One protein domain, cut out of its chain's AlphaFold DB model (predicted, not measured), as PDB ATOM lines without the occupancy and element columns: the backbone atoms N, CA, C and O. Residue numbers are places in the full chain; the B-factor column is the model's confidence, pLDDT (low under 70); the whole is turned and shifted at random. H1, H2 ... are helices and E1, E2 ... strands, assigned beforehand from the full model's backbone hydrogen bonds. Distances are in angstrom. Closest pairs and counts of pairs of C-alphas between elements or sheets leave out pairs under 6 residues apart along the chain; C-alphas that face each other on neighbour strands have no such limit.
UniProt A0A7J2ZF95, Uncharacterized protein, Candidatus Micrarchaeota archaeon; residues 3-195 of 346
ATOM      1  N   VAL A   3      89.971 -72.307 -11.329       37.12
ATOM      2  CA  VAL A   3      88.683 -72.060 -10.643       37.12
ATOM      3  C   VAL A   3      88.852 -71.328  -9.297       37.12
ATOM      4  O   VAL A   3      88.044 -70.472  -8.962       37.12
ATOM      5  N   GLU A   4      89.959 -71.538  -8.575       36.78
ATOM      6  CA  GLU A   4      90.238 -70.840  -7.299       36.78
ATOM      7  C   GLU A   4      90.579 -69.346  -7.475       36.78
ATOM      8  O   GLU A   4      90.484 -68.566  -6.529       36.78
ATOM      9  N   LYS A   5      90.944 -68.910  -8.691       44.25
ATOM     10  CA  LYS A   5      91.223 -67.494  -8.991       44.25
ATOM     11  C   LYS A   5      89.954 -66.678  -9.265       44.25
ATOM     12  O   LYS A   5      89.957 -65.471  -9.046       44.25
ATOM     13  N   GLU A   6      88.871 -67.308  -9.723       38.16
ATOM     14  CA  GLU A   6      87.619 -66.603 -10.041       38.16
ATOM     15  C   GLU A   6      86.746 -66.348  -8.805       38.16
ATOM     16  O   GLU A   6      86.116 -65.290  -8.715       38.16
ATOM     17  N   GLU A   7      86.756 -67.250  -7.817       39.91
ATOM     18  CA  GLU A   7      86.080 -67.022  -6.529       39.91
ATOM     19  C   GLU A   7      86.749 -65.890  -5.733       39.91
ATOM     20  O   GLU A   7      86.059 -65.017  -5.206       39.91
ATOM     21  N   SER A   8      88.087 -65.795  -5.775       49.41
ATOM     22  CA  SER A   8      88.832 -64.685  -5.164       49.41
ATOM     23  C   SER A   8      88.467 -63.329  -5.778       49.41
ATOM     24  O   SER A   8      88.386 -62.337  -5.056       49.41
ATOM     25  N   ILE A   9      88.227 -63.261  -7.090       41.53
ATOM     26  CA  ILE A   9      87.845 -62.012  -7.756       41.53
ATOM     27  C   ILE A   9      86.405 -61.639  -7.389       41.53
ATOM     28  O   ILE A   9      86.160 -60.495  -7.026       41.53
ATOM     29  N   ARG A  10      85.445 -62.573  -7.388       41.78
ATOM     30  CA  ARG A  10      84.047 -62.265  -7.014       41.78
ATOM     31  C   ARG A  10      83.896 -61.776  -5.568       41.78
ATOM     32  O   ARG A  10      83.084 -60.881  -5.332       41.78
ATOM     33  N   ASP A  11      84.718 -62.267  -4.644       46.56
ATOM     34  CA  ASP A  11      84.767 -61.753  -3.270       46.56
ATOM     35  C   ASP A  11      85.436 -60.365  -3.168       46.56
ATOM     36  O   ASP A  11      85.039 -59.548  -2.336       46.56
ATOM     37  N   ILE A  12      86.375 -60.042  -4.068       45.22
ATOM     38  CA  ILE A  12      87.018 -58.715  -4.209       45.22
ATOM     39  C   ILE A  12      86.106 -57.685  -4.919       45.22
ATOM     40  O   ILE A  12      86.270 -56.469  -4.740       45.22
ATOM     41  N   LEU A  13      85.132 -58.144  -5.714       45.81
ATOM     42  CA  LEU A  13      84.236 -57.303  -6.522       45.81
ATOM     43  C   LEU A  13      82.950 -56.869  -5.797       45.81
ATOM     44  O   LEU A  13      82.137 -56.151  -6.382       45.81
ATOM     45  N   ARG A  14      82.762 -57.208  -4.514       56.38
ATOM     46  CA  ARG A  14      81.768 -56.495  -3.700       56.38
ATOM     47  C   ARG A  14      82.272 -55.071  -3.502       56.38
ATOM     48  O   ARG A  14      83.201 -54.843  -2.732       56.38
ATOM     49  N   VAL A  15      81.681 -54.109  -4.216       61.69
ATOM     50  CA  VAL A  15      81.929 -52.687  -3.957       61.69
ATOM     51  C   VAL A  15      81.609 -52.451  -2.490       61.69
ATOM     52  O   VAL A  15      80.456 -52.600  -2.083       61.69
ATOM     53  N   ARG A  16      82.636 -52.159  -1.682       65.81
ATOM     54  CA  ARG A  16      82.459 -51.770  -0.286       65.81
ATOM     55  C   ARG A  16      81.565 -50.532  -0.302       65.81
ATOM     56  O   ARG A  16      82.018 -49.502  -0.802       65.81
ATOM     57  N   PRO A  17      80.316 -50.616   0.193       65.94
ATOM     58  CA  PRO A  17      79.450 -49.454   0.207       65.94
ATOM     59  C   PRO A  17      80.147 -48.361   1.002       65.94
ATOM     60  O   PRO A  17      80.606 -48.626   2.114       65.94
ATOM     61  N   MET A  18      80.230 -47.154   0.452       69.12
ATOM     62  CA  MET A  18      80.806 -46.014   1.163       69.12
ATOM     63  C   MET A  18      80.175 -45.771   2.535       69.12
ATOM     64  O   MET A  18      80.888 -45.444   3.467       69.12
ATOM     65  N   SER A  19      78.880 -46.045   2.721       58.22
ATOM     66  CA  SER A  19      78.222 -45.988   4.041       58.22
ATOM     67  C   SER A  19      78.861 -46.899   5.097       58.22
ATOM     68  O   SER A  19      78.645 -46.730   6.293       58.22
ATOM     69  N   LYS A  20      79.663 -47.882   4.672       67.38
ATOM     70  CA  LYS A  20      80.485 -48.704   5.558       67.38
ATOM     71  C   LYS A  20      81.891 -48.146   5.749       67.38
ATOM     72  O   LYS A  20      82.571 -48.681   6.606       67.38
ATOM     73  N   LEU A  21      82.377 -47.161   5.005       68.25
ATOM     74  CA  LEU A  21      83.703 -46.577   5.241       68.25
ATOM     75  C   LEU A  21      83.729 -45.804   6.560       68.25
ATOM     76  O   LEU A  21      84.601 -46.058   7.380       68.25
ATOM     77  N   THR A  22      82.731 -44.947   6.784       73.94
ATOM     78  CA  THR A  22      82.572 -44.144   8.001       73.94
ATOM     79  C   THR A  22      81.097 -43.802   8.231       73.94
ATOM     80  O   THR A  22      80.303 -43.788   7.293       73.94
ATOM     81  N   GLY A  23      80.715 -43.512   9.477       74.44
ATOM     82  CA  GLY A  23      79.386 -42.983   9.808       74.44
ATOM     83  C   GLY A  23      79.205 -41.499   9.462       74.44
ATOM     84  O   GLY A  23      78.146 -40.945   9.725       74.44
ATOM     85  N   LYS A  24      80.240 -40.848   8.911       80.94
ATOM     86  CA  LYS A  24      80.280 -39.401   8.650       80.94
ATOM     87  C   LYS A  24      79.676 -38.978   7.302       80.94
ATOM     88  O   LYS A  24      79.624 -37.783   7.030       80.94
ATOM     89  N   PHE A  25      79.242 -39.914   6.455       84.06
ATOM     90  CA  PHE A  25      78.640 -39.554   5.168       84.06
ATOM     91  C   PHE A  25      77.304 -38.851   5.345       84.06
ATOM     92  O   PHE A  25      76.457 -39.307   6.113       84.06
ATOM     93  N   SER A  26      77.095 -37.794   4.565       85.31
ATOM     94  CA  SER A  26      75.749 -37.331   4.242       85.31
ATOM     95  C   SER A  26      75.383 -37.728   2.823       85.31
ATOM     96  O   SER A  26      76.236 -37.802   1.938       85.31
ATOM     97  N   GLU A  27      74.097 -37.985   2.627       87.69
ATOM     98  CA  GLU A  27      73.516 -38.128   1.303       87.69
ATOM     99  C   GLU A  27      73.124 -36.740   0.797       87.69
ATOM    100  O   GLU A  27      72.367 -36.021   1.450       87.69
ATOM    101  N   GLU A  28      73.638 -36.373  -0.369       89.25
ATOM    102  CA  GLU A  28      73.268 -35.157  -1.080       89.25
ATOM    103  C   GLU A  28      72.489 -35.545  -2.333       89.25
ATOM    104  O   GLU A  28      72.899 -36.416  -3.108       89.25
ATOM    105  N   LYS A  29      71.354 -34.880  -2.547       91.25
ATOM    106  CA  LYS A  29      70.591 -35.037  -3.784       91.25
ATOM    107  C   LYS A  29      71.296 -34.271  -4.894       91.25
ATOM    108  O   LYS A  29      71.648 -33.108  -4.720       91.25
ATOM    109  N   ALA A  30      71.461 -34.905  -6.048       92.88
ATOM    110  CA  ALA A  30      72.008 -34.268  -7.239       92.88
ATOM    111  C   ALA A  30      71.109 -34.507  -8.445       92.88
ATOM    112  O   ALA A  30      70.604 -35.608  -8.645       92.88
ATOM    113  N   GLY A  31      70.890 -33.491  -9.272       93.62
ATOM    114  CA  GLY A  31      70.173 -33.595 -10.537       93.62
ATOM    115  C   GLY A  31      71.122 -33.707 -11.722       93.62
ATOM    116  O   GLY A  31      72.182 -33.091 -11.752       93.62
ATOM    117  N   ARG A  32      70.717 -34.476 -12.740       95.44
ATOM    118  CA  ARG A  32      71.409 -34.466 -14.038       95.44
ATOM    119  C   ARG A  32      71.238 -33.117 -14.700       95.44
ATOM    120  O   ARG A  32      70.106 -32.653 -14.766       95.44
ATOM    121  N   VAL A  33      72.296 -32.532 -15.229       95.31
ATOM    122  CA  VAL A  33      72.286 -31.258 -15.960       95.31
ATOM    123  C   VAL A  33      72.828 -31.455 -17.368       95.31
ATOM    124  O   VAL A  33      73.438 -32.478 -17.681       95.31
ATOM    125  N   GLU A  34      72.569 -30.491 -18.245       96.56
ATOM    126  CA  GLU A  34      73.178 -30.499 -19.569       96.56
ATOM    127  C   GLU A  34      74.688 -30.290 -19.458       96.56
ATOM    128  O   GLU A  34      75.160 -29.377 -18.776       96.56
ATOM    129  N   GLY A  35      75.445 -31.130 -20.158       96.62
ATOM    130  CA  GLY A  35      76.892 -31.026 -20.203       96.62
ATOM    131  C   GLY A  35      77.497 -31.723 -21.410       96.62
ATOM    132  O   GLY A  35      76.844 -32.533 -22.073       96.62
ATOM    133  N   VAL A  36      78.749 -31.382 -21.696       96.88
ATOM    134  CA  VAL A  36      79.517 -31.863 -22.848       96.88
ATOM    135  C   VAL A  36      80.817 -32.479 -22.357       96.88
ATOM    136  O   VAL A  36      81.546 -31.883 -21.567       96.88
ATOM    137  N   LEU A  37      81.125 -33.683 -22.831       97.94
ATOM    138  CA  LEU A  37      82.394 -34.334 -22.537       97.94
ATOM    139  C   LEU A  37      83.538 -33.578 -23.222       97.94
ATOM    140  O   LEU A  37      83.587 -33.528 -24.448       97.94
ATOM    141  N   LEU A  38      84.463 -33.030 -22.436       97.94
ATOM    142  CA  LEU A  38      85.675 -32.395 -22.958       97.94
ATOM    143  C   LEU A  38      86.829 -33.389 -23.029       97.94
ATOM    144  O   LEU A  38      87.496 -33.499 -24.053       97.94
ATOM    145  N   HIS A  39      87.039 -34.134 -21.940       98.25
ATOM    146  CA  HIS A  39      88.135 -35.091 -21.810       98.25
ATOM    147  C   HIS A  39      87.635 -36.415 -21.255       98.25
ATOM    148  O   HIS A  39      86.815 -36.445 -20.340       98.25
ATOM    149  N   PHE A  40      88.176 -37.509 -21.781       98.25
ATOM    150  CA  PHE A  40      87.990 -38.857 -21.260       98.25
ATOM    151  C   PHE A  40      89.320 -39.595 -21.338       98.25
ATOM    152  O   PHE A  40      89.984 -39.544 -22.372       98.25
ATOM    153  N   ASN A  41      89.709 -40.280 -20.266       97.81
ATOM    154  CA  ASN A  41      90.994 -40.969 -20.211       97.81
ATOM    155  C   ASN A  41      90.889 -42.363 -20.843       97.81
ATOM    156  O   ASN A  41      90.855 -43.385 -20.156       97.81
ATOM    157  N   ASP A  42      90.796 -42.403 -22.168       97.31
ATOM    158  CA  ASP A  42      90.772 -43.638 -22.952       97.31
ATOM    159  C   ASP A  42      92.092 -44.415 -22.874       97.31
ATOM    160  O   ASP A  42      92.078 -45.646 -22.935       97.31
ATOM    161  N   GLU A  43      93.213 -43.723 -22.657       96.75
ATOM    162  CA  GLU A  43      94.508 -44.347 -22.400       96.75
ATOM    163  C   GLU A  43      94.454 -45.245 -21.152       96.75
ATOM    164  O   GLU A  43      95.018 -46.344 -21.167       96.75
ATOM    165  N   LEU A  44      93.810 -44.795 -20.071       96.38
ATOM    166  CA  LEU A  44      93.721 -45.539 -18.813       96.38
ATOM    167  C   LEU A  44      92.503 -46.474 -18.770       96.38
ATOM    168  O   LEU A  44      92.601 -47.576 -18.228       96.38
ATOM    169  N   PHE A  45      91.387 -46.092 -19.398       96.94
ATOM    170  CA  PHE A  45      90.118 -46.833 -19.393       96.94
ATOM    171  C   PHE A  45      89.625 -47.214 -20.805       96.94
ATOM    172  O   PHE A  45      88.478 -46.925 -21.170       96.94
ATOM    173  N   PRO A  46      90.419 -47.942 -21.613       97.25
ATOM    174  CA  PRO A  46      90.104 -48.187 -23.026       97.25
ATOM    175  C   PRO A  46      88.807 -48.982 -23.235       97.25
ATOM    176  O   PRO A  46      88.108 -48.807 -24.231       97.25
ATOM    177  N   LYS A  47      88.434 -49.836 -22.272       95.19
ATOM    178  CA  LYS A  47      87.194 -50.631 -22.327       95.19
ATOM    179  C   LYS A  47      85.926 -49.776 -22.244       95.19
ATOM    180  O   LYS A  47      84.878 -50.216 -22.706       95.19
ATOM    181  N   LEU A  48      86.022 -48.577 -21.671       94.94
ATOM    182  CA  LEU A  48      84.902 -47.656 -21.479       94.94
ATOM    183  C   LEU A  48      84.809 -46.592 -22.584       94.94
ATOM    184  O   LEU A  48      83.793 -45.913 -22.687       94.94
ATOM    185  N   ALA A  49      85.809 -46.494 -23.467       93.69
ATOM    186  CA  ALA A  49      85.843 -45.496 -24.538       93.69
ATOM    187  C   ALA A  49      84.623 -45.565 -25.477       93.69
ATOM    188  O   ALA A  49      84.182 -44.542 -25.995       93.69
ATOM    189  N   LYS A  50      84.040 -46.759 -25.664       93.62
ATOM    190  CA  LYS A  50      82.856 -46.979 -26.516       93.62
ATOM    191  C   LYS A  50      81.557 -46.408 -25.940       93.62
ATOM    192  O   LYS A  50      80.603 -46.250 -26.688       93.62
ATOM    193  N   VAL A  51      81.518 -46.133 -24.637       93.81
ATOM    194  CA  VAL A  51      80.329 -45.646 -23.913       93.81
ATOM    195  C   VAL A  51      80.580 -44.287 -23.252       93.81
ATOM    196  O   VAL A  51      79.823 -43.865 -22.383       93.81
ATOM    197  N   LYS A  52      81.650 -43.582 -23.641       93.06
ATOM    198  CA  LYS A  52      82.070 -42.330 -22.995       93.06
ATOM    199  C   LYS A  52      81.005 -41.229 -23.056       93.06
ATOM    200  O   LYS A  52      80.833 -40.513 -22.077       93.06
ATOM    201  N   ASP A  53      80.245 -41.140 -24.146       91.44
ATOM    202  CA  ASP A  53      79.198 -40.121 -24.300       91.44
ATOM    203  C   ASP A  53      77.975 -40.419 -23.417       91.44
ATOM    204  O   ASP A  53      77.337 -39.510 -22.890       91.44
ATOM    205  N   GLU A  54      77.657 -41.701 -23.218       92.75
ATOM    206  CA  GLU A  54      76.615 -42.136 -22.281       92.75
ATOM    207  C   GLU A  54      77.048 -41.882 -20.835       92.75
ATOM    208  O   GLU A  54      76.275 -41.333 -20.051       92.75
ATOM    209  N   LEU A  55      78.307 -42.199 -20.509       90.44
ATOM    210  CA  LEU A  55      78.899 -41.908 -19.205       90.44
ATOM    211  C   LEU A  55      78.915 -40.410 -18.917       90.44
ATOM    212  O   LEU A  55      78.576 -40.011 -17.812       90.44
ATOM    213  N   ALA A  56      79.254 -39.571 -19.897       90.62
ATOM    214  CA  ALA A  56      79.215 -38.125 -19.728       90.62
ATOM    215  C   ALA A  56      77.808 -37.650 -19.345       90.62
ATOM    216  O   ALA A  56      77.655 -36.937 -18.364       90.62
ATOM    217  N   LYS A  57      76.764 -38.127 -20.034       91.12
ATOM    218  CA  LYS A  57      75.365 -37.815 -19.683       91.12
ATOM    219  C   LYS A  57      74.965 -38.335 -18.299       91.12
ATOM    220  O   LYS A  57      74.146 -37.710 -17.628       91.12
ATOM    221  N   GLU A  58      75.494 -39.485 -17.884       92.88
ATOM    222  CA  GLU A  58      75.270 -40.051 -16.548       92.88
ATOM    223  C   GLU A  58      75.945 -39.208 -15.453       92.88
ATOM    224  O   GLU A  58      75.367 -39.038 -14.380       92.88
ATOM    225  N   LEU A  59      77.136 -38.677 -15.746       94.75
ATOM    226  CA  LEU A  59      78.042 -37.999 -14.816       94.75
ATOM    227  C   LEU A  59      77.918 -36.469 -14.809       94.75
ATOM    228  O   LEU A  59      78.458 -35.835 -13.904       94.75
ATOM    229  N   SER A  60      77.203 -35.871 -15.766       95.69
ATOM    230  CA  SER A  60      76.801 -34.459 -15.739       95.69
ATOM    231  C   SER A  60      75.796 -34.225 -14.611       95.69
ATOM    232  O   SER A  60      74.584 -34.200 -14.831       95.69
ATOM    233  N   LEU A  61      76.292 -34.106 -13.384       94.88
ATOM    234  CA  LEU A  61      75.500 -33.961 -12.170       94.88
ATOM    235  C   LEU A  61      75.796 -32.623 -11.496       94.88
ATOM    236  O   LEU A  61      76.922 -32.133 -11.525       94.88
ATOM    237  N   PHE A  62      74.775 -32.066 -10.855       93.69
ATOM    238  CA  PHE A  62      74.890 -30.890 -10.003       93.69
ATOM    239  C   PHE A  62      74.007 -31.062  -8.770       93.69
ATOM    240  O   PHE A  62      72.953 -31.695  -8.858       93.69
ATOM    241  N   VAL A  63      74.421 -30.530  -7.623       90.75
ATOM    242  CA  VAL A  63      73.644 -30.621  -6.382       90.75
ATOM    243  C   VAL A  63      72.271 -29.975  -6.553       90.75
ATOM    244  O   VAL A  63      72.139 -28.900  -7.127       90.75
ATOM    245  N   ASP A  64      71.244 -30.646  -6.038       90.31
ATOM    246  CA  ASP A  64      69.858 -30.198  -6.043       90.31
ATOM    247  C   ASP A  64      69.363 -30.018  -4.601       90.31
ATOM    248  O   ASP A  64      68.839 -30.944  -3.971       90.31
ATOM    249  N   TRP A  65      69.521 -28.805  -4.063       84.69
ATOM    250  CA  TRP A  65      69.092 -28.483  -2.696       84.69
ATOM    251  C   TRP A  65      67.570 -28.422  -2.525       84.69
ATOM    252  O   TRP A  65      67.103 -28.374  -1.381       84.69
ATOM    253  N   SER A  66      66.792 -28.451  -3.614       83.56
ATOM    254  CA  SER A  66      65.333 -28.523  -3.525       83.56
ATOM    255  C   SER A  66      64.852 -29.936  -3.183       83.56
ATOM    256  O   SER A  66      63.698 -30.110  -2.797       83.56
ATOM    257  N   GLY A  67      65.722 -30.946  -3.320       82.75
ATOM    258  CA  GLY A  67      65.419 -32.344  -3.018       82.75
ATOM    259  C   GLY A  67      64.521 -33.030  -4.050       82.75
ATOM    260  O   GLY A  67      63.991 -34.104  -3.770       82.75
ATOM    261  N   ASN A  68      64.341 -32.433  -5.233       83.19
ATOM    262  CA  ASN A  68      63.481 -32.988  -6.281       83.19
ATOM    263  C   ASN A  68      64.152 -34.144  -7.037       83.19
ATOM    264  O   ASN A  68      63.473 -34.981  -7.640       83.19
ATOM    265  N   SER A  69      65.484 -34.201  -7.021       84.06
ATOM    266  CA  SER A  69      66.235 -35.243  -7.704       84.06
ATOM    267  C   SER A  69      66.313 -36.575  -6.946       84.06
ATOM    268  O   SER A  69      66.153 -36.668  -5.731       84.06
ATOM    269  N   LYS A  70      66.591 -37.636  -7.712       84.44
ATOM    270  CA  LYS A  70      66.676 -39.033  -7.264       84.44
ATOM    271  C   LYS A  70      68.094 -39.611  -7.292       84.44
ATOM    272  O   LYS A  70      68.240 -40.802  -7.040       84.44
ATOM    273  N   VAL A  71      69.112 -38.831  -7.666       87.19
ATOM    274  CA  VAL A  71      70.500 -39.314  -7.629       87.19
ATOM    275  C   VAL A  71      71.081 -38.979  -6.268       87.19
ATOM    276  O   VAL A  71      71.230 -37.806  -5.931       87.19
ATOM    277  N   ASP A  72      71.385 -40.026  -5.514       86.56
ATOM    278  CA  ASP A  72      72.053 -39.927  -4.225       86.56
ATOM    279  C   ASP A  72      73.558 -39.954  -4.439       86.56
ATOM    280  O   ASP A  72      74.121 -40.941  -4.925       86.56
ATOM    281  N   LEU A  73      74.198 -38.847  -4.085       89.00
ATOM    282  CA  LEU A  73      75.640 -38.758  -3.969       89.00
ATOM    283  C   LEU A  73      76.017 -38.714  -2.495       89.00
ATOM    284  O   LEU A  73      75.230 -38.308  -1.645       89.00
ATOM    285  N   LEU A  74      77.233 -39.137  -2.183       88.69
ATOM    286  CA  LEU A  74      77.748 -39.127  -0.826       88.69
ATOM    287  C   LEU A  74      78.780 -38.022  -0.663       88.69
ATOM    288  O   LEU A  74      79.712 -37.911  -1.461       88.69
ATOM    289  N   ALA A  75      78.625 -37.242   0.400       86.19
ATOM    290  CA  ALA A  75      79.568 -36.210   0.797       86.19
ATOM    291  C   ALA A  75      80.315 -36.628   2.062       86.19
ATOM    292  O   ALA A  75      79.708 -37.112   3.024       86.19
ATOM    293  N   LEU A  76      81.620 -36.366   2.089       84.19
ATOM    294  CA  LEU A  76      82.367 -36.289   3.341       84.19
ATOM    295  C   LEU A  76      82.282 -34.858   3.890       84.19
ATOM    296  O   LEU A  76      82.315 -33.916   3.098       84.19
ATOM    297  N   PRO A  77      82.196 -34.663   5.221       78.12
ATOM    298  CA  PRO A  77      81.980 -33.340   5.812       78.12
ATOM    299  C   PRO A  77      83.008 -32.278   5.414       78.12
ATOM    300  O   PRO A  77      82.682 -31.104   5.404       78.12
ATOM    301  N   GLN A  78      84.236 -32.683   5.101       80.81
ATOM    302  CA  GLN A  78      85.337 -31.772   4.785       80.81
ATOM    303  C   GLN A  78      85.567 -31.611   3.271       80.81
ATOM    304  O   GLN A  78      86.484 -30.919   2.835       80.81
ATOM    305  N   HIS A  79      84.752 -32.263   2.434       85.31
ATOM    306  CA  HIS A  79      84.912 -32.288   0.978       85.31
ATOM    307  C   HIS A  79      83.921 -31.313   0.337       85.31
ATOM    308  O   HIS A  79      83.026 -31.704  -0.406       85.31
ATOM    309  N   GLY A  80      84.083 -30.019   0.626       83.50
ATOM    310  CA  GLY A  80      83.007 -29.033   0.453       83.50
ATOM    311  C   GLY A  80      82.437 -28.852  -0.960       83.50
ATOM    312  O   GLY A  80      81.319 -28.370  -1.096       83.50
ATOM    313  N   ARG A  81      83.159 -29.255  -2.017       89.06
ATOM    314  CA  ARG A  81      82.693 -29.200  -3.423       89.06
ATOM    315  C   ARG A  81      82.854 -30.504  -4.208       89.06
ATOM    316  O   ARG A  81      82.918 -30.480  -5.440       89.06
ATOM    317  N   SER A  82      83.041 -31.617  -3.501       92.06
ATOM    318  CA  SER A  82      83.222 -32.927  -4.128       92.06
ATOM    319  C   SER A  82      82.218 -33.913  -3.561       92.06
ATOM    320  O   SER A  82      82.095 -34.049  -2.346       92.06
ATOM    321  N   LEU A  83      81.508 -34.598  -4.449       92.50
ATOM    322  CA  LEU A  83      80.569 -35.647  -4.079       92.50
ATOM    323  C   LEU A  83      80.938 -36.932  -4.795       92.50
ATOM    324  O   LEU A  83      81.401 -36.908  -5.930       92.50
ATOM    325  N   SER A  84      80.722 -38.061  -4.137       93.06
ATOM    326  CA  SER A  84      81.156 -39.363  -4.626       93.06
ATOM    327  C   SER A  84      79.998 -40.345  -4.739       93.06
ATOM    328  O   SER A  84      79.002 -40.248  -4.027       93.06
ATOM    329  N   PHE A  85      80.134 -41.344  -5.605       89.88
ATOM    330  CA  PHE A  85      79.235 -42.497  -5.631       89.88
ATOM    331  C   PHE A  85      79.984 -43.801  -5.923       89.88
ATOM    332  O   PHE A  85      81.112 -43.826  -6.420       89.88
ATOM    333  N   ASN A  86      79.356 -44.916  -5.547       90.00
ATOM    334  CA  ASN A  86      79.928 -46.248  -5.694       90.00
ATOM    335  C   ASN A  86      79.938 -46.636  -7.174       90.00
ATOM    336  O   ASN A  86      78.877 -46.814  -7.776       90.00
ATOM    337  N   ARG A  87      81.120 -46.838  -7.754       89.88
ATOM    338  CA  ARG A  87      81.257 -47.357  -9.115       89.88
ATOM    339  C   ARG A  87      82.530 -48.169  -9.223       89.88
ATOM    340  O   ARG A  87      83.626 -47.667  -9.006       89.88
ATOM    341  N   LEU A  88      82.367 -49.431  -9.597       91.62
ATOM    342  CA  LEU A  88      83.493 -50.306  -9.858       91.62
ATOM    343  C   LEU A  88      83.995 -50.074 -11.277       91.62
ATOM    344  O   LEU A  88      83.263 -50.323 -12.237       91.62
ATOM    345  N   ILE A  89      85.236 -49.629 -11.404       93.06
ATOM    346  CA  ILE A  89      85.927 -49.553 -12.687       93.06
ATOM    347  C   ILE A  89      87.324 -50.149 -12.547       93.06
ATOM    348  O   ILE A  89      87.905 -50.165 -11.463       93.06
ATOM    349  N   VAL A  90      87.850 -50.661 -13.654       94.50
ATOM    350  CA  VAL A  90      89.183 -51.260 -13.710       94.50
ATOM    351  C   VAL A  90      89.946 -50.605 -14.847       94.50
ATOM    352  O   VAL A  90      89.405 -50.492 -15.953       94.50
ATOM    353  N   ASP A  91      91.167 -50.153 -14.578       95.50
ATOM    354  CA  ASP A  91      92.024 -49.572 -15.614       95.50
ATOM    355  C   ASP A  91      92.668 -50.645 -16.514       95.50
ATOM    356  O   ASP A  91      92.454 -51.855 -16.370       95.50
ATOM    357  N   LYS A  92      93.479 -50.202 -17.479       95.81
ATOM    358  CA  LYS A  92      94.257 -51.090 -18.356       95.81
ATOM    359  C   LYS A  92      95.300 -51.948 -17.623       95.81
ATOM    360  O   LYS A  92      95.700 -52.972 -18.169       95.81
ATOM    361  N   ASN A  93      95.729 -51.547 -16.426       93.88
ATOM    362  CA  ASN A  93      96.743 -52.234 -15.625       93.88
ATOM    363  C   ASN A  93      96.129 -53.237 -14.631       93.88
ATOM    364  O   ASN A  93      96.863 -53.979 -13.981       93.88
ATOM    365  N   GLY A  94      94.798 -53.289 -14.528       93.25
ATOM    366  CA  GLY A  94      94.086 -54.143 -13.579       93.25
ATOM    367  C   GLY A  94      93.846 -53.493 -12.214       93.25
ATOM    368  O   GLY A  94      93.341 -54.169 -11.319       93.25
ATOM    369  N   GLU A  95      94.166 -52.208 -12.053       93.00
ATOM    370  CA  GLU A  95      93.882 -51.456 -10.836       93.00
ATOM    371  C   GLU A  95      92.372 -51.266 -10.688       93.00
ATOM    372  O   GLU A  95      91.678 -50.866 -11.627       93.00
ATOM    373  N   VAL A  96      91.857 -51.560  -9.493       92.94
ATOM    374  CA  VAL A  96      90.425 -51.514  -9.190       92.94
ATOM    375  C   VAL A  96      90.090 -50.223  -8.452       92.94
ATOM    376  O   VAL A  96      90.523 -50.009  -7.321       92.94
ATOM    377  N   TYR A  97      89.220 -49.416  -9.048       94.44
ATOM    378  CA  TYR A  97      88.637 -48.233  -8.428       94.44
ATOM    379  C   TYR A  97      87.191 -48.534  -8.045       94.44
ATOM    380  O   TYR A  97      86.462 -49.201  -8.779       94.44
ATOM    381  N   ARG A  98      86.791 -48.083  -6.862       93.12
ATOM    382  CA  ARG A  98      85.502 -48.396  -6.227       93.12
ATOM    383  C   ARG A  98      84.574 -47.192  -6.170       93.12
ATOM    384  O   ARG A  98      83.366 -47.367  -5.985       93.12
ATOM    385  N   TYR A  99      85.141 -46.003  -6.331       93.94
ATOM    386  CA  TYR A  99      84.460 -44.733  -6.169       93.94
ATOM    387  C   TYR A  99      84.756 -43.841  -7.369       93.94
ATOM    388  O   TYR A  99      85.897 -43.771  -7.839       93.94
ATOM    389  N   LEU A 100      83.715 -43.164  -7.847       95.69
ATOM    390  CA  LEU A 100      83.859 -41.985  -8.685       95.69
ATOM    391  C   LEU A 100      83.555 -40.772  -7.823       95.69
ATOM    392  O   LEU A 100      82.488 -40.696  -7.220       95.69
ATOM    393  N   ASP A 101      84.509 -39.860  -7.783       96.25
ATOM    394  CA  ASP A 101      84.407 -38.564  -7.142       96.25
ATOM    395  C   ASP A 101      84.203 -37.487  -8.209       96.25
ATOM    396  O   ASP A 101      84.831 -37.520  -9.270       96.25
ATOM    397  N   LEU A 102      83.303 -36.554  -7.930       96.88
ATOM    398  CA  LEU A 102      82.878 -35.503  -8.831       96.88
ATOM    399  C   LEU A 102      83.178 -34.167  -8.157       96.88
ATOM    400  O   LEU A 102      82.421 -33.706  -7.303       96.88
ATOM    401  N   LYS A 103      84.300 -33.551  -8.533       95.75
ATOM    402  CA  LYS A 103      84.728 -32.232  -8.050       95.75
ATOM    403  C   LYS A 103      84.125 -31.158  -8.957       95.75
ATOM    404  O   LYS A 103      84.234 -31.263 -10.177       95.75
ATOM    405  N   GLY A 104      83.498 -30.135  -8.376       94.81
ATOM    406  CA  GLY A 104      82.838 -29.069  -9.147       94.81
ATOM    407  C   GLY A 104      81.318 -29.215  -9.296       94.81
ATOM    408  O   GLY A 104      80.721 -28.530 -10.120       94.81
ATOM    409  N   VAL A 105      80.681 -30.102  -8.524       93.31
ATOM    410  CA  VAL A 105      79.235 -30.404  -8.622       93.31
ATOM    411  C   VAL A 105      78.339 -29.507  -7.770       93.31
ATOM    412  O   VAL A 105      77.140 -29.753  -7.686       93.31
ATOM    413  N   GLY A 106      78.898 -28.483  -7.128       88.44
ATOM    414  CA  GLY A 106      78.185 -27.647  -6.166       88.44
ATOM    415  C   GLY A 106      78.612 -27.908  -4.720       88.44
ATOM    416  O   GLY A 106      79.276 -28.905  -4.429       88.44
ATOM    417  N   MET A 107      78.263 -26.992  -3.811       81.50
ATOM    418  CA  MET A 107      78.554 -27.147  -2.377       81.50
ATOM    419  C   MET A 107      77.508 -27.975  -1.624       81.50
ATOM    420  O   MET A 107      76.335 -28.050  -1.993       81.50
ATOM    421  N   LYS A 108      77.926 -28.555  -0.499       71.00
ATOM    422  CA  LYS A 108      77.006 -29.120   0.489       71.00
ATOM    423  C   LYS A 108      76.264 -28.010   1.248       71.00
ATOM    424  O   LYS A 108      76.811 -26.946   1.516       71.00
ATOM    425  N   LYS A 109      75.021 -28.279   1.666       62.69
ATOM    426  CA  LYS A 109      74.139 -27.318   2.362       62.69
ATOM    427  C   LYS A 109      74.632 -26.860   3.753       62.69
ATOM    428  O   LYS A 109      74.082 -25.905   4.291       62.69
ATOM    429  N   SER A 110      75.612 -27.534   4.366       57.22
ATOM    430  CA  SER A 110      75.967 -27.362   5.789       57.22
ATOM    431  C   SER A 110      77.311 -26.693   6.081       57.22
ATOM    432  O   SER A 110      77.641 -26.541   7.258       57.22
ATOM    433  N   ASP A 111      78.108 -26.338   5.077       55.41
ATOM    434  CA  ASP A 111      79.474 -25.887   5.343       55.41
ATOM    435  C   ASP A 111      79.487 -24.421   5.788       55.41
ATOM    436  O   ASP A 111      78.960 -23.534   5.114       55.41
ATOM    437  N   SER A 112      80.093 -24.171   6.954       46.34
ATOM    438  CA  SER A 112      80.495 -22.827   7.370       46.34
ATOM    439  C   SER A 112      81.575 -22.373   6.392       46.34
ATOM    440  O   SER A 112      82.678 -22.905   6.341       46.34
ATOM    441  N   ILE A 113      81.166 -21.449   5.537       44.84
ATOM    442  CA  ILE A 113      81.839 -20.995   4.329       44.84
ATOM    443  C   ILE A 113      83.239 -20.454   4.666       44.84
ATOM    444  O   ILE A 113      83.369 -19.334   5.157       44.84
ATOM    445  N   HIS A 114      84.294 -21.213   4.364       39.44
ATOM    446  CA  HIS A 114      85.646 -20.668   4.249       39.44
ATOM    447  C   HIS A 114      85.895 -20.298   2.779       39.44
ATOM    448  O   HIS A 114      86.202 -21.142   1.946       39.44
ATOM    449  N   GLU A 115      85.621 -19.021   2.502       35.12
ATOM    450  CA  GLU A 115      85.918 -18.193   1.318       35.12
ATOM    451  C   GLU A 115      85.883 -18.853  -0.086       35.12
ATOM    452  O   GLU A 115      86.894 -19.339  -0.590       35.12
ATOM    453  N   PRO A 116      84.720 -18.797  -0.771       40.69
ATOM    454  CA  PRO A 116      84.574 -19.092  -2.193       40.69
ATOM    455  C   PRO A 116      85.060 -17.907  -3.042       40.69
ATOM    456  O   PRO A 116      85.367 -16.840  -2.512       40.69
ATOM    457  N   ILE A 117      85.053 -18.072  -4.373       40.88
ATOM    458  CA  ILE A 117      85.110 -16.959  -5.335       40.88
ATOM    459  C   ILE A 117      84.153 -15.871  -4.832       40.88
ATOM    460  O   ILE A 117      82.934 -16.049  -4.826       40.88
ATOM    461  N   GLN A 118      84.730 -14.784  -4.326       37.44
ATOM    462  CA  GLN A 118      84.077 -13.790  -3.477       37.44
ATOM    463  C   GLN A 118      83.255 -12.797  -4.316       37.44
ATOM    464  O   GLN A 118      83.294 -11.594  -4.095       37.44
ATOM    465  N   ASN A 119      82.485 -13.303  -5.282       37.72
ATOM    466  CA  ASN A 119      81.545 -12.524  -6.081       37.72
ATOM    467  C   ASN A 119      80.110 -12.905  -5.690       37.72
ATOM    468  O   ASN A 119      79.477 -13.744  -6.317       37.72
ATOM    469  N   ALA A 120      79.649 -12.296  -4.594       37.91
ATOM    470  CA  ALA A 120      78.282 -11.879  -4.235       37.91
ATOM    471  C   ALA A 120      77.036 -12.773  -4.465       37.91
ATOM    472  O   ALA A 120      75.950 -12.331  -4.095       37.91
ATOM    473  N   ILE A 121      77.107 -13.990  -5.015       50.53
ATOM    474  CA  ILE A 121      75.897 -14.765  -5.340       50.53
ATOM    475  C   ILE A 121      75.999 -16.189  -4.801       50.53
ATOM    476  O   ILE A 121      76.781 -17.012  -5.273       50.53
ATOM    477  N   SER A 122      75.158 -16.485  -3.810       52.47
ATOM    478  CA  SER A 122      75.095 -17.756  -3.080       52.47
ATOM    479  C   SER A 122      74.682 -18.980  -3.906       52.47
ATOM    480  O   SER A 122      74.710 -20.106  -3.423       52.47
ATOM    481  N   GLU A 123      74.289 -18.772  -5.159       55.16
ATOM    482  CA  GLU A 123      73.636 -19.772  -6.008       55.16
ATOM    483  C   GLU A 123      74.593 -20.507  -6.975       55.16
ATOM    484  O   GLU A 123      74.150 -21.414  -7.669       55.16
ATOM    485  N   VAL A 124      75.882 -20.134  -7.046       68.00
ATOM    486  CA  VAL A 124      76.901 -20.724  -7.961       68.00
ATOM    487  C   VAL A 124      78.102 -21.322  -7.213       68.00
ATOM    488  O   VAL A 124      79.218 -21.410  -7.726       68.00
ATOM    489  N   TRP A 125      77.902 -21.705  -5.956       76.12
ATOM    490  CA  TRP A 125      78.969 -22.188  -5.085       76.12
ATOM    491  C   TRP A 125      79.472 -23.578  -5.456       76.12
ATOM    492  O   TRP A 125      78.701 -24.439  -5.861       76.12
ATOM    493  N   GLY A 126      80.771 -23.815  -5.250       86.25
ATOM    494  CA  GLY A 126      81.381 -25.137  -5.423       86.25
ATOM    495  C   GLY A 126      81.657 -25.528  -6.871       86.25
ATOM    496  O   GLY A 126      81.956 -26.692  -7.126       86.25
ATOM    497  N   LEU A 127      81.589 -24.579  -7.808       91.56
ATOM    498  CA  LEU A 127      82.029 -24.792  -9.183       91.56
ATOM    499  C   LEU A 127      83.545 -25.029  -9.262       91.56
ATOM    500  O   LEU A 127      84.327 -24.664  -8.371       91.56
ATOM    501  N   MET A 128      83.954 -25.680 -10.344       94.31
ATOM    502  CA  MET A 128      85.349 -25.872 -10.714       94.31
ATOM    503  C   MET A 128      85.570 -25.284 -12.103       94.31
ATOM    504  O   MET A 128      84.760 -25.519 -12.999       94.31
ATOM    505  N   ASP A 129      86.652 -24.524 -12.264       95.50
ATOM    506  CA  ASP A 129      87.041 -23.996 -13.566       95.50
ATOM    507  C   ASP A 129      87.766 -25.060 -14.397       95.50
ATOM    508  O   ASP A 129      88.438 -25.949 -13.859       95.50
ATOM    509  N   TYR A 130      87.638 -24.959 -15.718       97.56
ATOM    510  CA  TYR A 130      88.286 -25.858 -16.659       97.56
ATOM    511  C   TYR A 130      89.811 -25.855 -16.532       97.56
ATOM    512  O   TYR A 130      90.400 -26.936 -16.547       97.56
ATOM    513  N   GLU A 131      90.458 -24.694 -16.381       96.50
ATOM    514  CA  GLU A 131      91.925 -24.635 -16.344       96.50
ATOM    515  C   GLU A 131      92.481 -25.307 -15.081       96.50
ATOM    516  O   GLU A 131      93.451 -26.067 -15.151       96.50
ATOM    517  N   ASP A 132      91.802 -25.146 -13.940       95.38
ATOM    518  CA  ASP A 132      92.130 -25.866 -12.705       95.38
ATOM    519  C   ASP A 132      91.966 -27.385 -12.868       95.38
ATOM    520  O   ASP A 132      92.830 -28.165 -12.450       95.38
ATOM    521  N   ALA A 133      90.857 -27.824 -13.477       97.75
ATOM    522  CA  ALA A 133      90.566 -29.243 -13.690       97.75
ATOM    523  C   ALA A 133      91.560 -29.887 -14.652       97.75
ATOM    524  O   ALA A 133      92.046 -30.990 -14.405       97.75
ATOM    525  N   LYS A 134      91.890 -29.179 -15.730       97.94
ATOM    526  CA  LYS A 134      92.859 -29.604 -16.730       97.94
ATOM    527  C   LYS A 134      94.257 -29.720 -16.131       97.94
ATOM    528  O   LYS A 134      94.931 -30.718 -16.372       97.94
ATOM    529  N   LYS A 135      94.678 -28.767 -15.296       96.75
ATOM    530  CA  LYS A 135      95.974 -28.845 -14.612       96.75
ATOM    531  C   LYS A 135      96.060 -30.066 -13.691       96.75
ATOM    532  O   LYS A 135      97.035 -30.812 -13.753       96.75
ATOM    533  N   ASP A 136      95.039 -30.296 -12.860       97.38
ATOM    534  CA  ASP A 136      94.972 -31.469 -11.972       97.38
ATOM    535  C   ASP A 136      94.949 -32.781 -12.786       97.38
ATOM    536  O   ASP A 136      95.662 -33.736 -12.469       97.38
ATOM    537  N   TRP A 137      94.204 -32.815 -13.897       97.94
ATOM    538  CA  TRP A 137      94.172 -33.933 -14.846       97.94
ATOM    539  C   TRP A 137      95.547 -34.267 -15.425       97.94
ATOM    540  O   TRP A 137      95.994 -35.415 -15.359       97.94
ATOM    541  N   GLU A 138      96.221 -33.269 -15.999       97.38
ATOM    542  CA  GLU A 138      97.525 -33.428 -16.642       97.38
ATOM    543  C   GLU A 138      98.567 -33.902 -15.631       97.38
ATOM    544  O   GLU A 138      99.273 -34.881 -15.890       97.38
ATOM    545  N   MET A 139      98.613 -33.279 -14.448       97.31
ATOM    546  CA  MET A 139      99.555 -33.672 -13.402       97.31
ATOM    547  C   MET A 139      99.257 -35.069 -12.866       97.31
ATOM    548  O   MET A 139     100.179 -35.866 -12.709       97.31
ATOM    549  N   SER A 140      97.985 -35.435 -12.690       97.38
ATOM    550  CA  SER A 140      97.610 -36.805 -12.321       97.38
ATOM    551  C   SER A 140      98.111 -37.823 -13.356       97.38
ATOM    552  O   SER A 140      98.653 -38.865 -12.991       97.38
ATOM    553  N   GLY A 141      98.004 -37.508 -14.651       96.62
ATOM    554  CA  GLY A 141      98.548 -38.337 -15.730       96.62
ATOM    555  C   GLY A 141     100.073 -38.477 -15.678       96.62
ATOM    556  O   GLY A 141     100.592 -39.585 -15.824       96.62
ATOM    557  N   VAL A 142     100.797 -37.380 -15.432       96.50
ATOM    558  CA  VAL A 142     102.264 -37.388 -15.265       96.50
ATOM    559  C   VAL A 142     102.672 -38.241 -14.061       96.50
ATOM    560  O   VAL A 142     103.571 -39.077 -14.171       96.50
ATOM    561  N   LEU A 143     101.993 -38.083 -12.927       96.94
ATOM    562  CA  LEU A 143     102.255 -38.839 -11.702       96.94
ATOM    563  C   LEU A 143     102.025 -40.344 -11.891       96.94
ATOM    564  O   LEU A 143     102.904 -41.141 -11.560       96.94
ATOM    565  N   ILE A 144     100.905 -40.739 -12.505       96.75
ATOM    566  CA  ILE A 144     100.607 -42.149 -12.817       96.75
ATOM    567  C   ILE A 144     101.683 -42.747 -13.728       96.75
ATOM    568  O   ILE A 144     102.142 -43.863 -13.482       96.75
ATOM    569  N   LYS A 145     102.139 -42.007 -14.748       96.06
ATOM    570  CA  LYS A 145     103.223 -42.453 -15.644       96.06
ATOM    571  C   LYS A 145     104.549 -42.674 -14.909       96.06
ATOM    572  O   LYS A 145     105.319 -43.540 -15.310       96.06
ATOM    573  N   ASN A 146     104.781 -41.956 -13.809       95.56
ATOM    574  CA  ASN A 146     105.927 -42.148 -12.911       95.56
ATOM    575  C   ASN A 146     105.659 -43.181 -11.794       95.56
ATOM    576  O   ASN A 146     106.452 -43.327 -10.865       95.56
ATOM    577  N   GLY A 147     104.539 -43.907 -11.865       95.50
ATOM    578  CA  GLY A 147     104.160 -44.931 -10.896       95.50
ATOM    579  C   GLY A 147     103.702 -44.378  -9.549       95.50
ATOM    580  O   GLY A 147     103.624 -45.135  -8.586       95.50
ATOM    581  N   VAL A 148     103.429 -43.082  -9.425       97.00
ATOM    582  CA  VAL A 148     102.887 -42.507  -8.188       97.00
ATOM    583  C   VAL A 148     101.437 -42.952  -8.030       97.00
ATOM    584  O   VAL A 148     100.638 -42.866  -8.966       97.00
ATOM    585  N   LYS A 149     101.082 -43.425  -6.834       96.56
ATOM    586  CA  LYS A 149      99.705 -43.765  -6.497       96.56
ATOM    587  C   LYS A 149      98.925 -42.466  -6.243       96.56
ATOM    588  O   LYS A 149      99.148 -41.775  -5.257       96.56
ATOM    589  N   THR A 150      98.011 -42.127  -7.150       97.44
ATOM    590  CA  THR A 150      97.140 -40.934  -7.085       97.44
ATOM    591  C   THR A 150      95.709 -41.297  -7.498       97.44
ATOM    592  O   THR A 150      95.442 -42.431  -7.907       97.44
ATOM    593  N   ALA A 151      94.766 -40.364  -7.378       96.81
ATOM    594  CA  ALA A 151      93.473 -40.457  -8.050       96.81
ATOM    595  C   ALA A 151      93.662 -40.606  -9.567       96.81
ATOM    596  O   ALA A 151      94.492 -39.917 -10.164       96.81
ATOM    597  N   ALA A 152      92.883 -41.479 -10.205       97.81
ATOM    598  CA  ALA A 152      92.928 -41.607 -11.654       97.81
ATOM    599  C   ALA A 152      92.039 -40.545 -12.323       97.81
ATOM    600  O   ALA A 152      90.841 -40.498 -12.022       97.81
ATOM    601  N   PRO A 153      92.577 -39.720 -13.245       97.94
ATOM    602  CA  PRO A 153      91.761 -38.789 -14.013       97.94
ATOM    603  C   PRO A 153      90.827 -39.593 -14.923       97.94
ATOM    604  O   PRO A 153      91.304 -40.416 -15.708       97.94
ATOM    605  N   PHE A 154      89.511 -39.401 -14.785       98.12
ATOM    606  CA  PHE A 154      88.501 -40.209 -15.477       98.12
ATOM    607  C   PHE A 154      87.818 -39.448 -16.616       98.12
ATOM    608  O   PHE A 154      87.915 -39.864 -17.773       98.12
ATOM    609  N   ALA A 155      87.158 -38.327 -16.304       98.44
ATOM    610  CA  ALA A 155      86.580 -37.420 -17.299       98.44
ATOM    611  C   ALA A 155      86.607 -35.945 -16.850       98.44
ATOM    612  O   ALA A 155      86.604 -35.663 -15.654       98.44
ATOM    613  N   ILE A 156      86.587 -35.014 -17.807       98.62
ATOM    614  CA  ILE A 156      86.225 -33.605 -17.580       98.62
ATOM    615  C   ILE A 156      84.984 -33.319 -18.413       98.62
ATOM    616  O   ILE A 156      84.986 -33.519 -19.632       98.62
ATOM    617  N   ILE A 157      83.931 -32.858 -17.750       98.56
ATOM    618  CA  ILE A 157      82.626 -32.614 -18.356       98.56
ATOM    619  C   ILE A 157      82.293 -31.139 -18.182       98.56
ATOM    620  O   ILE A 157      82.155 -30.670 -17.057       98.56
ATOM    621  N   GLN A 158      82.153 -30.405 -19.283       98.12
ATOM    622  CA  GLN A 158      81.669 -29.032 -19.256       98.12
ATOM    623  C   GLN A 158      80.202 -28.996 -18.872       98.12
ATOM    624  O   GLN A 158      79.393 -29.709 -19.460       98.12
ATOM    625  N   LEU A 159      79.861 -28.129 -17.927       97.25
ATOM    626  CA  LEU A 159      78.483 -27.841 -17.572       97.25
ATOM    627  C   LEU A 159      77.937 -26.765 -18.513       97.25
ATOM    628  O   LEU A 159      78.523 -25.694 -18.654       97.25
ATOM    629  N   ASN A 160      76.794 -27.042 -19.135       97.38
ATOM    630  CA  ASN A 160      76.015 -26.044 -19.876       97.38
ATOM    631  C   ASN A 160      74.863 -25.493 -19.029       97.38
ATOM    632  O   ASN A 160      74.313 -24.435 -19.331       97.38
ATOM    633  N   GLN A 161      74.510 -26.204 -17.960       96.25
ATOM    634  CA  GLN A 161      73.444 -25.871 -17.032       96.25
ATOM    635  C   GLN A 161      73.871 -26.228 -15.604       96.25
ATOM    636  O   GLN A 161      74.618 -27.184 -15.400       96.25
ATOM    637  N   ILE A 162      73.363 -25.488 -14.623       94.25
ATOM    638  CA  ILE A 162      73.464 -25.820 -13.196       94.25
ATOM    639  C   ILE A 162      72.068 -25.872 -12.566       94.25
ATOM    640  O   ILE A 162      71.074 -25.532 -13.215       94.25
ATOM    641  N   ILE A 163      72.002 -26.279 -11.299       90.88
ATOM    642  CA  ILE A 163      70.789 -26.215 -10.480       90.88
ATOM    643  C   ILE A 163      71.021 -25.177  -9.381       90.88
ATOM    644  O   ILE A 163      71.999 -25.254  -8.644       90.88
ATOM    645  N   THR A 164      70.152 -24.179  -9.300       85.81
ATOM    646  CA  THR A 164      70.194 -23.129  -8.277       85.81
ATOM    647  C   THR A 164      69.605 -23.628  -6.958       85.81
ATOM    648  O   THR A 164      69.026 -24.711  -6.862       85.81
ATOM    649  N   ALA A 165      69.695 -22.809  -5.909       81.44
ATOM    650  CA  ALA A 165      69.285 -23.222  -4.572       81.44
ATOM    651  C   ALA A 165      67.796 -23.539  -4.392       81.44
ATOM    652  O   ALA A 165      67.427 -24.324  -3.520       81.44
ATOM    653  N   ASN A 166      66.947 -22.932  -5.216       81.75
ATOM    654  CA  ASN A 166      65.511 -23.187  -5.281       81.75
ATOM    655  C   ASN A 166      65.151 -24.378  -6.196       81.75
ATOM    656  O   ASN A 166      63.970 -24.692  -6.330       81.75
ATOM    657  N   GLY A 167      66.138 -25.054  -6.799       85.50
ATOM    658  CA  GLY A 167      65.936 -26.182  -7.714       85.50
ATOM    659  C   GLY A 167      65.709 -25.780  -9.174       85.50
ATOM    660  O   GLY A 167      65.419 -26.642 -10.007       85.50
ATOM    661  N   GLU A 168      65.816 -24.491  -9.508       90.31
ATOM    662  CA  GLU A 168      65.699 -24.032 -10.890       90.31
ATOM    663  C   GLU A 168      66.940 -24.397 -11.698       90.31
ATOM    664  O   GLU A 168      68.064 -24.477 -11.208       90.31
ATOM    665  N   ARG A 169      66.728 -24.637 -12.986       94.06
ATOM    666  CA  ARG A 169      67.785 -25.007 -13.916       94.06
ATOM    667  C   ARG A 169      68.157 -23.803 -14.758       94.06
ATOM    668  O   ARG A 169      67.337 -23.335 -15.543       94.06
ATOM    669  N   VAL A 170      69.392 -23.336 -14.629       93.94
ATOM    670  CA  VAL A 170      69.863 -22.117 -15.302       93.94
ATOM    671  C   VAL A 170      71.039 -22.455 -16.206       93.94
ATOM    672  O   VAL A 170      71.932 -23.207 -15.811       93.94
ATOM    673  N   SER A 171      71.031 -21.933 -17.434       96.56
ATOM    674  CA  SER A 171      72.152 -22.123 -18.352       96.56
ATOM    675  C   SER A 171      73.367 -21.308 -17.906       96.56
ATOM    676  O   SER A 171      73.253 -20.206 -17.369       96.56
ATOM    677  N   VAL A 172      74.557 -21.836 -18.168       95.06
ATOM    678  CA  VAL A 172      75.822 -21.158 -17.866       95.06
ATOM    679  C   VAL A 172      75.955 -19.854 -18.655       95.06
ATOM    680  O   VAL A 172      76.445 -18.865 -18.121       95.06
ATOM    681  N   GLU A 173      75.461 -19.812 -19.894       96.50
ATOM    682  CA  GLU A 173      75.426 -18.582 -20.696       96.50
ATOM    683  C   GLU A 173      74.574 -17.484 -20.055       96.50
ATOM    684  O   GLU A 173      74.962 -16.318 -20.076       96.50
ATOM    685  N   GLU A 174      73.425 -17.839 -19.475       95.12
ATOM    686  CA  GLU A 174      72.566 -16.873 -18.790       95.12
ATOM    687  C   GLU A 174      73.249 -16.337 -17.528       95.12
ATOM    688  O   GLU A 174      73.261 -15.129 -17.297       95.12
ATOM    689  N   LEU A 175      73.918 -17.205 -16.759       92.12
ATOM    690  CA  LEU A 175      74.703 -16.782 -15.594       92.12
ATOM    691  C   LEU A 175      75.823 -15.807 -15.976       92.12
ATOM    692  O   LEU A 175      76.038 -14.827 -15.262       92.12
ATOM    693  N   LYS A 176      76.507 -16.041 -17.103       92.50
ATOM    694  CA  LYS A 176      77.520 -15.122 -17.644       92.50
ATOM    695  C   LYS A 176      76.912 -13.781 -18.048       92.50
ATOM    696  O   LYS A 176      77.400 -12.741 -17.619       92.50
ATOM    697  N   LYS A 177      75.809 -13.789 -18.807       94.81
ATOM    698  CA  LYS A 177      75.097 -12.566 -19.235       94.81
ATOM    699  C   LYS A 177      74.622 -11.719 -18.056       94.81
ATOM    700  O   LYS A 177      74.660 -10.495 -18.125       94.81
ATOM    701  N   GLN A 178      74.202 -12.369 -16.975       91.44
ATOM    702  CA  GLN A 178      73.778 -11.720 -15.736       91.44
ATOM    703  C   GLN A 178      74.960 -11.270 -14.850       91.44
ATOM    704  O   GLN A 178      74.730 -10.726 -13.772       91.44
ATOM    705  N   GLY A 179      76.214 -11.507 -15.258       89.38
ATOM    706  CA  GLY A 179      77.410 -11.163 -14.481       89.38
ATOM    707  C   GLY A 179      77.576 -11.986 -13.201       89.38
ATOM    708  O   GLY A 179      78.254 -11.558 -12.269       89.38
ATOM    709  N   ARG A 180      76.929 -13.154 -13.124       87.06
ATOM    710  CA  ARG A 180      76.916 -14.013 -11.931       87.06
ATOM    711  C   ARG A 180      78.132 -14.922 -11.829       87.06
ATOM    712  O   ARG A 180      78.478 -15.364 -10.739       87.06
ATOM    713  N   ILE A 181      78.756 -15.198 -12.966       88.94
ATOM    714  CA  ILE A 181      80.075 -15.816 -13.096       88.94
ATOM    715  C   ILE A 181      80.860 -15.045 -14.169       88.94
ATOM    716  O   ILE A 181      80.222 -14.463 -15.053       88.94
ATOM    717  N   PRO A 182      82.205 -15.020 -14.113       90.88
ATOM    718  CA  PRO A 182      83.016 -14.355 -15.132       90.88
ATOM    719  C   PRO A 182      82.747 -14.904 -16.540       90.88
ATOM    720  O   PRO A 182      82.414 -16.081 -16.710       90.88
ATOM    721  N   GLU A 183      82.891 -14.059 -17.559       92.38
ATOM    722  CA  GLU A 183      82.593 -14.415 -18.951       92.38
ATOM    723  C   GLU A 183      83.526 -15.524 -19.467       92.38
ATOM    724  O   GLU A 183      83.100 -16.435 -20.182       92.38
ATOM    725  N   GLU A 184      84.779 -15.500 -19.028       93.50
ATOM    726  CA  GLU A 184      85.827 -16.469 -19.331       93.50
ATOM    727  C   GLU A 184      85.715 -17.772 -18.529       93.50
ATOM    728  O   GLU A 184      86.266 -18.787 -18.944       93.50
ATOM    729  N   TYR A 185      84.972 -17.776 -17.417       94.12
ATOM    730  CA  TYR A 185      84.873 -18.932 -16.523       94.12
ATOM    731  C   TYR A 185      84.193 -20.110 -17.225       94.12
ATOM    732  O   TYR A 185      83.087 -19.970 -17.764       94.12
ATOM    733  N   GLN A 186      84.814 -21.287 -17.219       96.44
ATOM    734  CA  GLN A 186      84.269 -22.478 -17.870       96.44
ATOM    735  C   GLN A 186      83.959 -23.534 -16.806       96.44
ATOM    736  O   GLN A 186      84.843 -24.306 -16.436       96.44
ATOM    737  N   PRO A 187      82.712 -23.595 -16.300       96.38
ATOM    738  CA  PRO A 187      82.358 -24.529 -15.243       96.38
ATOM    739  C   PRO A 187      82.412 -25.968 -15.753       96.38
ATOM    740  O   PRO A 187      81.805 -26.316 -16.773       96.38
ATOM    741  N   VAL A 188      83.112 -26.818 -15.009       97.75
ATOM    742  CA  VAL A 188      83.248 -28.242 -15.308       97.75
ATOM    743  C   VAL A 188      83.011 -29.103 -14.073       97.75
ATOM    744  O   VAL A 188      83.184 -28.667 -12.937       97.75
ATOM    745  N   VAL A 189      82.681 -30.367 -14.317       97.88
ATOM    746  CA  VAL A 189      82.825 -31.450 -13.348       97.88
ATOM    747  C   VAL A 189      84.088 -32.222 -13.694       97.88
ATOM    748  O   VAL A 189      84.199 -32.802 -14.780       97.88
ATOM    749  N   TYR A 190      85.038 -32.249 -12.761       98.19
ATOM    750  CA  TYR A 190      86.201 -33.118 -12.852       98.19
ATOM    751  C   TYR A 190      85.900 -34.444 -12.155       98.19
ATOM    752  O   TYR A 190      85.765 -34.512 -10.932       98.19
ATOM    753  N   VAL A 191      85.788 -35.503 -12.956       98.31
ATOM    754  CA  VAL A 191      85.517 -36.858 -12.487       98.31
ATOM    755  C   VAL A 191      86.835 -37.587 -12.239       98.31
ATOM    756  O   VAL A 191      87.677 -37.715 -13.136       98.31
ATOM    757  N   ARG A 192      86.985 -38.106 -11.022       98.00
ATOM    758  CA  ARG A 192      88.178 -38.799 -10.532       98.00
ATOM    759  C   ARG A 192      87.807 -40.189 -10.042       98.00
ATOM    760  O   ARG A 192      86.792 -40.366  -9.375       98.00
ATOM    761  N   ALA A 193      88.642 -41.176 -10.336       97.44
ATOM    762  CA  ALA A 193      88.447 -42.537  -9.865       97.44
ATOM    763  C   ALA A 193      89.365 -42.862  -8.682       97.44
ATOM    764  O   ALA A 193      90.572 -42.606  -8.717       97.44
ATOM    765  N   PHE A 194      88.783 -43.471  -7.650       96.31
ATOM    766  CA  PHE A 194      89.438 -43.805  -6.387       96.31
ATOM    767  C   PHE A 194      89.211 -45.270  -6.004       96.31
ATOM    768  O   PHE A 194      88.088 -45.769  -6.067       96.31
ATOM    769  N   SER A 195      90.260 -45.968  -5.563       93.38
ATOM    770  CA  SER A 195      90.112 -47.221  -4.800       93.38
ATOM    771  C   SER A 195      89.663 -46.943  -3.369       93.38
ATOM    772  O   SER A 195      88.856 -47.698  -2.838       93.38
TER     773      SER A 195
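AT A GLANCE: This is residues 3 to 195 of the 346 residues of an uncharacterized protein of Candidatus Micrarchaeota archaeon (UniProt A0A7J2ZF95). A strongly curled sheet of five strands wraps round H2 on one face and has H3 over its other face, three layers; the small sheet E3, E1, E4 sits partly face to face with the curled sheet, strands crossed, and residues 3 to 11 of H1 stick out as a free arm. The 193 printed residues hold four named helices and ten named strands, in the order H1 E1 E2 H2 E3 E4 E5 E6 H3 E7 E8 E9 H4 E10, a mixed class. The large sheet runs E2, E7, E10, E6, E5, antiparallel throughout. The whole is compact by its radius of gyration of the C-alphas, 17.2 A, yet elongated, 61 by 34 by 29 A; without the arm the body spans 46 by 36 by 30 A.

HOW THE PARTS SIT: Begin at H1, residues 3 to 12, which touches no helix. Next find E1, residues 26 to 32, antiparallel to E3, residues 61 to 63, and E4, residues 71 to 75; N 62 and O 31 are 2.9 A apart, N 28 and O 73 2.8 A. The large sheet holds E2, residues 35 to 40, E7, residues 152 to 159, E10, residues 187 to 194, E6, residues 96 to 103, and E5, residues 82 to 90; across its pairs, N 36 and O 158 are 2.9 A apart, N 191 and O 155 2.8 A, N 101 and O 192 2.8 A, N 85 and O 100 2.9 A. These sheets form a sandwich, two sheets face to face, their strands at 80 degrees; the closest C-alphas of E4 and E5, Ala 75 and Leu 83, are 5.0 A apart. H2, residues 46 to 59, is on the large sheet; its closest C-alpha pair with E2 is Ala 56 and Leu 37, 5.7 A. On the opposite face H3, residues 130 to 145, is over E7 and E10 at a height over the sheet of 9.1 A; its closest C-alphas with E7, Trp 137 and Pro 153, are 5.5 A apart. E6, H3, E7 make a split strand-helix-strand unit, E10 between its strands, with a right-handed crossover. E7 runs on into E8, residues 161 to 163, a hairpin with E9, residues 169 to 171; N 162 and O 170 are 2.9 A apart. H4, residues 172 to 177, is not on the large sheet. In H3 and H4 every O i to N i+4 pair is within hydrogen-bond range, in H1 4 of 6, in H2 6 of 10.

IN THESE COORDINATES: Find C-alpha 3 at (88.683, -72.060, -10.643), where H1 begins its 14.9 A. E1 covers 19.0 A, H2 17.8 A, E5 21.5 A and E6 20.1 A. From C-alpha 130 at (88.286, -25.858, -16.659) H3 runs 22.4 A; E7 covers 20.8 A, and E10 22.4 A, ending at C-alpha 194, (89.438, -43.805, -6.387).

THE WHOLE: The two C-alphas farthest apart, Val 3 and Gln 178, are 62.4 A apart. The printed part has no cut. The links H1 to E1 and E6 to H3 are long. Residues 3 to 21 and 109 to 124 have pLDDT under 70.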